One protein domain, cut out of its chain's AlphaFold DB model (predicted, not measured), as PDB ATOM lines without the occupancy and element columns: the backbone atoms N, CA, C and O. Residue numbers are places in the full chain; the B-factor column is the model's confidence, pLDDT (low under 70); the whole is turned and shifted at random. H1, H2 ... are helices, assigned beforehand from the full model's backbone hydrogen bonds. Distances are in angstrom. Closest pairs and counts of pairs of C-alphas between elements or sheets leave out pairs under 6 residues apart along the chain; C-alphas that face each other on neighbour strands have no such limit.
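AT A GLANCE: This is residues 23 to 82 of the 140 residues of an uncharacterized protein of Monascus purpureus (UniProt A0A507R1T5). With little regular structure, this is a small body of long loops with two short helices, H1 and H2, from which residues 72 to 82, mostly H3, stick out as an arm. The printed part has 60 residues, 22 of them in three named helices in the order H1, H2, H3, with no named strand; the class is all helix. It is loose, with a radius of gyration of the C-alphas of 13.2 A and spans of 41 by 28 by 16 A.

HOW THE PARTS SIT: H1, residues 28 to 33, and H2, residues 51 to 56, are close but not clearly touching; their closest C-alphas, Arg 28 and Pro 51, are 5.6 A apart. They run opposite ways at a shallow tilt of 19 degrees. H3, residues 71 to 80, is apart from both. In H1, H2 and H3 every O i to N i+4 pair is within hydrogen-bond range.

IN THESE COORDINATES: H1 begins at C-alpha 28 (29.411, 1.768, 31.767) and is 8.3 A long; H2 is 7.9 A. H3, 14.5 A, ends at C-alpha 80 (14.595, -5.827, 60.217).

THE WHOLE: The printed part has no cut. Both links, 34 to 50 and 57 to 70, are long. Residues 74, 81 and 82 have pLDDT under 70.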
ATOM      1  N   GLY A  23      16.269   4.782  39.357       76.31
ATOM      2  CA  GLY A  23      16.259   3.474  38.699       76.31
ATOM      3  C   GLY A  23      17.044   3.419  37.385       76.31
ATOM      4  O   GLY A  23      17.007   2.388  36.722       76.31
ATOM      5  N   ALA A  24      17.727   4.500  36.989       86.75
ATOM      6  CA  ALA A  24      18.572   4.494  35.803       86.75
ATOM      7  C   ALA A  24      19.723   3.487  35.956       86.75
ATOM      8  O   ALA A  24      20.271   3.329  37.060       86.75
ATOM      9  N   PRO A  25      20.137   2.843  34.853       90.94
ATOM     10  CA  PRO A  25      21.318   2.000  34.856       90.94
ATOM     11  C   PRO A  25      22.572   2.809  35.205       90.94
ATOM     12  O   PRO A  25      22.646   4.024  35.015       90.94
ATOM     13  N   VAL A  26      23.578   2.122  35.735       92.00
ATOM     14  CA  VAL A  26      24.929   2.649  35.917       92.00
ATOM     15  C   VAL A  26      25.589   2.820  34.558       92.00
ATOM     16  O   VAL A  26      25.617   1.872  33.767       92.00
ATOM     17  N   CYS A  27      26.160   4.003  34.336       93.19
ATOM     18  CA  CYS A  27      26.914   4.314  33.130       93.19
ATOM     19  C   CYS A  27      28.158   3.435  33.052       93.19
ATOM     20  O   CYS A  27      28.986   3.424  33.972       93.19
ATOM     21  N   ARG A  28      28.301   2.705  31.946       93.62
ATOM     22  CA  ARG A  28      29.411   1.768  31.767       93.62
ATOM     23  C   ARG A  28      30.747   2.496  31.674       93.62
ATOM     24  O   ARG A  28      31.671   2.108  32.383       93.62
ATOM     25  N   ASP A  29      30.807   3.558  30.877       93.69
ATOM     26  CA  ASP A  29      32.035   4.321  30.636       93.69
ATOM     27  C   ASP A  29      32.539   4.946  31.932       93.69
ATOM     28  O   ASP A  29      33.684   4.730  32.320       93.69
ATOM     29  N   PHE A  30      31.647   5.602  32.681       93.06
ATOM     30  CA  PHE A  30      32.005   6.187  33.969       93.06
ATOM     31  C   PHE A  30      32.471   5.133  34.977       93.06
ATOM     32  O   PHE A  30      33.446   5.348  35.691       93.06
ATOM     33  N   ALA A  31      31.806   3.977  35.040       92.44
ATOM     34  CA  ALA A  31      32.188   2.924  35.972       92.44
ATOM     35  C   ALA A  31      33.547   2.290  35.639       92.44
ATOM     36  O   ALA A  31      34.253   1.880  36.555       92.44
ATOM     37  N   THR A  32      33.916   2.176  34.357       91.31
ATOM     38  CA  THR A  32      35.175   1.527  33.950       91.31
ATOM     39  C   THR A  32      36.343   2.486  33.775       91.31
ATOM     40  O   THR A  32      37.473   2.110  34.066       91.31
ATOM     41  N   LEU A  33      36.081   3.689  33.269       91.38
ATOM     42  CA  LEU A  33      37.093   4.690  32.927       91.38
ATOM     43  C   LEU A  33      37.174   5.807  33.975       91.38
ATOM     44  O   LEU A  33      38.129   6.572  33.974       91.38
ATOM     45  N   GLY A  34      36.163   5.942  34.840       90.31
ATOM     46  CA  GLY A  34      36.025   7.083  35.752       90.31
ATOM     47  C   GLY A  34      35.513   8.357  35.074       90.31
ATOM     48  O   GLY A  34      35.320   9.372  35.740       90.31
ATOM     49  N   TYR A  35      35.269   8.312  33.761       91.31
ATOM     50  CA  TYR A  35      34.843   9.446  32.950       91.31
ATOM     51  C   TYR A  35      33.788   9.020  31.925       91.31
ATOM     52  O   TYR A  35      33.816   7.906  31.407       91.31
ATOM     53  N   CYS A  36      32.854   9.923  31.633       92.06
ATOM     54  CA  CYS A  36      31.867   9.770  30.571       92.06
ATOM     55  C   CYS A  36      31.787  11.075  29.781       92.06
ATOM     56  O   CYS A  36      31.593  12.140  30.367       92.06
ATOM     57  N   GLU A  37      31.865  10.980  28.455       92.00
ATOM     58  CA  GLU A  37      31.830  12.127  27.539       92.00
ATOM     59  C   GLU A  37      30.525  12.926  27.620       92.00
ATOM     60  O   GLU A  37      30.513  14.134  27.400       92.00
ATOM     61  N   LYS A  38      29.420  12.268  27.989       89.81
ATOM     62  CA  LYS A  38      28.117  12.921  28.168       89.81
ATOM     63  C   LYS A  38      28.087  13.807  29.419       89.81
ATOM     64  O   LYS A  38      27.287  14.734  29.502       89.81
ATOM     65  N   GLY A  39      28.936  13.544  30.414       87.12
ATOM     66  CA  GLY A  39      29.027  14.360  31.626       87.12
ATOM     67  C   GLY A  39      27.663  14.611  32.288       87.12
ATOM     68  O   GLY A  39      26.967  13.684  32.695       87.12
ATOM     69  N   ALA A  40      27.261  15.876  32.398       84.69
ATOM     70  CA  ALA A  40      25.999  16.256  33.038       84.69
ATOM     71  C   ALA A  40      24.735  15.914  32.222       84.69
ATOM     72  O   ALA A  40      23.645  15.925  32.790       84.69
ATOM     73  N   THR A  41      24.859  15.617  30.924       87.06
ATOM     74  CA  THR A  41      23.725  15.238  30.058       87.06
ATOM     75  C   THR A  41      23.519  13.726  29.980       87.06
ATOM     76  O   THR A  41      22.623  13.261  29.279       87.06
ATOM     77  N   CYS A  42      24.329  12.941  30.698       89.19
ATOM     78  CA  CYS A  42      24.176  11.495  30.748       89.19
ATOM     79  C   CYS A  42      22.882  11.106  31.479       89.19
ATOM     80  O   CYS A  42      22.648  11.516  32.615       89.19
ATOM     81  N   GLU A  43      22.060  10.278  30.837       88.25
ATOM     82  CA  GLU A  43      20.835   9.720  31.428       88.25
ATOM     83  C   GLU A  43      21.124   8.559  32.395       88.25
ATOM     84  O   GLU A  43      20.251   8.120  33.145       88.25
ATOM     85  N   GLU A  44      22.363   8.066  32.389       90.62
ATOM     86  CA  GLU A  44      22.829   6.966  33.218       90.62
ATOM     87  C   GLU A  44      23.519   7.470  34.488       90.62
ATOM     88  O   GLU A  44      24.104   8.555  34.555       90.62
ATOM     89  N   ARG A  45      23.502   6.645  35.532       89.19
ATOM     90  CA  ARG A  45      24.073   7.002  36.825       89.19
ATOM     91  C   ARG A  45      25.599   6.900  36.809       89.19
ATOM     92  O   ARG A  45      26.157   5.811  36.684       89.19
ATOM     93  N   HIS A  46      26.267   8.028  37.039       90.12
ATOM     94  CA  HIS A  46      27.711   8.108  37.264       90.12
ATOM     95  C   HIS A  46      28.078   7.673  38.687       90.12
ATOM     96  O   HIS A  46      28.128   8.477  39.617       90.12
ATOM     97  N   VAL A  47      28.306   6.372  38.867       88.38
ATOM     98  CA  VAL A  47      28.849   5.791  40.101       88.38
ATOM     99  C   VAL A  47      29.924   4.757  39.799       88.38
ATOM    100  O   VAL A  47      29.906   4.109  38.757       88.38
ATOM    101  N   HIS A  48      30.822   4.562  40.758       91.00
ATOM    102  CA  HIS A  48      31.855   3.538  40.697       91.00
ATOM    103  C   HIS A  48      31.318   2.199  41.234       91.00
ATOM    104  O   HIS A  48      31.666   1.754  42.325       91.00
ATOM    105  N   GLU A  49      30.399   1.588  40.491       91.88
ATOM    106  CA  GLU A  49      29.806   0.275  40.777       91.88
ATOM    107  C   GLU A  49      29.903  -0.597  39.519       91.88
ATOM    108  O   GLU A  49      29.926  -0.084  38.402       91.88
ATOM    109  N   CYS A  50      29.943  -1.922  39.666       93.94
ATOM    110  CA  CYS A  50      29.981  -2.816  38.509       93.94
ATOM    111  C   CYS A  50      28.709  -2.647  37.654       93.94
ATOM    112  O   CYS A  50      27.625  -2.966  38.145       93.94
ATOM    113  N   PRO A  51      28.803  -2.241  36.374       92.94
ATOM    114  CA  PRO A  51      27.620  -1.955  35.564       92.94
ATOM    115  C   PRO A  51      26.814  -3.222  35.253       92.94
ATOM    116  O   PRO A  51      25.591  -3.191  35.274       92.94
ATOM    117  N   ASN A  52      27.472  -4.369  35.042       92.25
ATOM    118  CA  ASN A  52      26.757  -5.633  34.815       92.25
ATOM    119  C   ASN A  52      25.977  -6.056  36.069       92.25
ATOM    120  O   ASN A  52      24.807  -6.411  35.978       92.25
ATOM    121  N   TYR A  53      26.594  -5.954  37.251       92.62
ATOM    122  CA  TYR A  53      25.927  -6.311  38.501       92.62
ATOM    123  C   TYR A  53      24.822  -5.316  38.873       92.62
ATOM    124  O   TYR A  53      23.732  -5.728  39.241       92.62
ATOM    125  N   ALA A  54      25.068  -4.012  38.746       90.69
ATOM    126  CA  ALA A  54      24.092  -2.991  39.110       90.69
ATOM    127  C   ALA A  54      22.876  -2.966  38.169       90.69
ATOM    128  O   ALA A  54      21.765  -2.718  38.629       90.69
ATOM    129  N   ASN A  55      23.077  -3.241  36.874       89.12
ATOM    130  CA  ASN A  55      22.009  -3.164  35.873       89.12
ATOM    131  C   ASN A  55      21.281  -4.502  35.696       89.12
ATOM    132  O   ASN A  55      20.065  -4.517  35.535       89.12
ATOM    133  N   MET A  56      22.012  -5.623  35.712       87.75
ATOM    134  CA  MET A  56      21.457  -6.958  35.443       87.75
ATOM    135  C   MET A  56      21.349  -7.834  36.698       87.75
ATOM    136  O   MET A  56      20.752  -8.904  36.641       87.75
ATOM    137  N   GLY A  57      21.960  -7.442  37.819       88.56
ATOM    138  CA  GLY A  57      22.032  -8.254  39.042       88.56
ATOM    139  C   GLY A  57      23.052  -9.395  38.991       88.56
ATOM    140  O   GLY A  57      23.270 -10.072  39.993       88.56
ATOM    141  N   ILE A  58      23.696  -9.627  37.841       90.19
ATOM    142  CA  ILE A  58      24.604 -10.757  37.617       90.19
ATOM    143  C   ILE A  58      25.907 -10.243  37.003       90.19
ATOM    144  O   ILE A  58      25.914  -9.450  36.063       90.19
ATOM    145  N   CYS A  59      27.035 -10.716  37.530       92.62
ATOM    146  CA  CYS A  59      28.358 -10.429  36.994       92.62
ATOM    147  C   CYS A  59      29.104 -11.736  36.724       92.62
ATOM    148  O   CYS A  59      29.369 -12.508  37.639       92.62
ATOM    149  N   ASN A  60      29.498 -11.958  35.469       91.38
ATOM    150  CA  ASN A  60      30.192 -13.183  35.054       91.38
ATOM    151  C   ASN A  60      31.674 -13.215  35.482       91.38
ATOM    152  O   ASN A  60      32.349 -14.233  35.333       91.38
ATOM    153  N   LYS A  61      32.209 -12.105  36.009       90.75
ATOM    154  CA  LYS A  61      33.595 -12.020  36.487       90.75
ATOM    155  C   LYS A  61      33.666 -12.488  37.940       90.75
ATOM    156  O   LYS A  61      33.232 -11.773  38.837       90.75
ATOM    157  N   LYS A  62      34.284 -13.654  38.177       86.81
ATOM    158  CA  LYS A  62      34.479 -14.220  39.531       86.81
ATOM    159  C   LYS A  62      35.294 -13.310  40.462       86.81
ATOM    160  O   LYS A  62      35.082 -13.318  41.665       86.81
ATOM    161  N   ARG A  63      36.219 -12.526  39.900       88.62
ATOM    162  CA  ARG A  63      36.995 -11.491  40.600       88.62
ATOM    163  C   ARG A  63      36.792 -10.151  39.904       88.62
ATOM    164  O   ARG A  63      37.641  -9.695  39.145       88.62
ATOM    165  N   CYS A  64      35.604  -9.577  40.070       91.88
ATOM    166  CA  CYS A  64      35.318  -8.249  39.543       91.88
ATOM    167  C   CYS A  64      36.033  -7.193  40.394       91.88
ATOM    168  O   CYS A  64      35.906  -7.203  41.613       91.88
ATOM    169  N   LEU A  65      36.767  -6.286  39.747       89.88
ATOM    170  CA  LEU A  65      37.468  -5.184  40.416       89.88
ATOM    171  C   LEU A  65      36.518  -4.057  40.845       89.88
ATOM    172  O   LEU A  65      36.867  -3.235  41.685       89.88
ATOM    173  N   LEU A  66      35.322  -4.007  40.253       91.94
ATOM    174  CA  LEU A  66      34.326  -2.987  40.553       91.94
ATOM    175  C   LEU A  66      33.411  -3.430  41.702       91.94
ATOM    176  O   LEU A  66      33.033  -4.605  41.750       91.94
ATOM    177  N   PRO A  67      32.975  -2.504  42.576       91.31
ATOM    178  CA  PRO A  67      32.116  -2.829  43.709       91.31
ATOM    179  C   PRO A  67      30.798  -3.473  43.273       91.31
ATOM    180  O   PRO A  67      30.099  -2.961  42.394       91.31
ATOM    181  N   HIS A  68      30.437  -4.580  43.920       92.50
ATOM    182  CA  HIS A  68      29.106  -5.178  43.831       92.50
ATOM    183  C   HIS A  68      28.287  -4.711  45.040       92.50
ATOM    184  O   HIS A  68      28.595  -5.075  46.173       92.50
ATOM    185  N   VAL A  69      27.265  -3.881  44.815       88.38
ATOM    186  CA  VAL A  69      26.407  -3.349  45.886       88.38
ATOM    187  C   VAL A  69      25.041  -4.027  45.827       88.38
ATOM    188  O   VAL A  69      24.242  -3.724  44.943       88.38
ATOM    189  N   ASP A  70      24.744  -4.920  46.777       82.44
ATOM    190  CA  ASP A  70      23.401  -5.501  46.921       82.44
ATOM    191  C   ASP A  70      22.484  -4.547  47.699       82.44
ATOM    192  O   ASP A  70      22.401  -4.544  48.935       82.44
ATOM    193  N   ARG A  71      21.775  -3.703  46.946       77.06
ATOM    194  CA  ARG A  71      20.847  -2.720  47.510       77.06
ATOM    195  C   ARG A  71      19.567  -3.369  48.048       77.06
ATOM    196  O   ARG A  71      18.991  -2.855  49.005       77.06
ATOM    197  N   ALA A  72      19.143  -4.509  47.498       71.25
ATOM    198  CA  ALA A  72      17.966  -5.228  47.981       71.25
ATOM    199  C   ALA A  72      18.237  -5.884  49.346       71.25
ATOM    200  O   ALA A  72      17.399  -5.811  50.250       71.25
ATOM    201  N   GLY A  73      19.427  -6.461  49.526       71.06
ATOM    202  CA  GLY A  73      19.886  -6.995  50.810       71.06
ATOM    203  C   GLY A  73      19.990  -5.921  51.899       71.06
ATOM    204  O   GLY A  73      19.529  -6.137  53.024       71.06
ATOM    205  N   GLN A  74      20.506  -4.734  51.561       68.25
ATOM    206  CA  GLN A  74      20.577  -3.608  52.501       68.25
ATOM    207  C   GLN A  74      19.196  -3.138  52.973       68.25
ATOM    208  O   GLN A  74      19.023  -2.897  54.168       68.25
ATOM    209  N   ILE A  75      18.203  -3.055  52.080       70.50
ATOM    210  CA  ILE A  75      16.839  -2.641  52.452       70.50
ATOM    211  C   ILE A  75      16.210  -3.648  53.425       70.50
ATOM    212  O   ILE A  75      15.644  -3.234  54.436       70.50
ATOM    213  N   ARG A  76      16.359  -4.960  53.181       76.81
ATOM    214  CA  ARG A  76      15.847  -5.997  54.098       76.81
ATOM    215  C   ARG A  76      16.508  -5.926  55.477       76.81
ATOM    216  O   ARG A  76      15.809  -5.966  56.484       76.81
ATOM    217  N   LYS A  77      17.834  -5.748  55.530       74.19
ATOM    218  CA  LYS A  77      18.576  -5.611  56.796       74.19
ATOM    219  C   LYS A  77      18.171  -4.348  57.567       74.19
ATOM    220  O   LYS A  77      18.002  -4.394  58.780       74.19
ATOM    221  N   MET A  78      17.963  -3.232  56.865       73.19
ATOM    222  CA  MET A  78      17.491  -1.980  57.466       73.19
ATOM    223  C   MET A  78      16.037  -2.054  57.951       73.19
ATOM    224  O   MET A  78      15.712  -1.424  58.952       73.19
ATOM    225  N   ALA A  79      15.168  -2.803  57.266       74.94
ATOM    226  CA  ALA A  79      13.788  -3.020  57.699       74.94
ATOM    227  C   ALA A  79      13.718  -3.894  58.962       74.94
ATOM    228  O   ALA A  79      13.000  -3.542  59.894       74.94
ATOM    229  N   ALA A  80      14.515  -4.967  59.034       72.94
ATOM    230  CA  ALA A  80      14.595  -5.827  60.217       72.94
ATOM    231  C   ALA A  80      15.084  -5.063  61.462       72.94
ATOM    232  O   ALA A  80      14.538  -5.229  62.544       72.94
ATOM    233  N   ASN A  81      16.050  -4.152  61.301       68.56
ATOM    234  CA  ASN A  81      16.615  -3.384  62.416       68.56
ATOM    235  C   ASN A  81      15.727  -2.217  62.903       68.56
ATOM    236  O   ASN A  81      16.053  -1.580  63.900       68.56
ATOM    237  N   LYS A  82      14.637  -1.885  62.191       59.50
ATOM    238  CA  LYS A  82      13.652  -0.866  62.610       59.50
ATOM    239  C   LYS A  82      12.498  -1.437  63.436       59.50
ATOM    240  O   LYS A  82      11.708  -0.664  63.968       59.50
TER     241      LYS A  82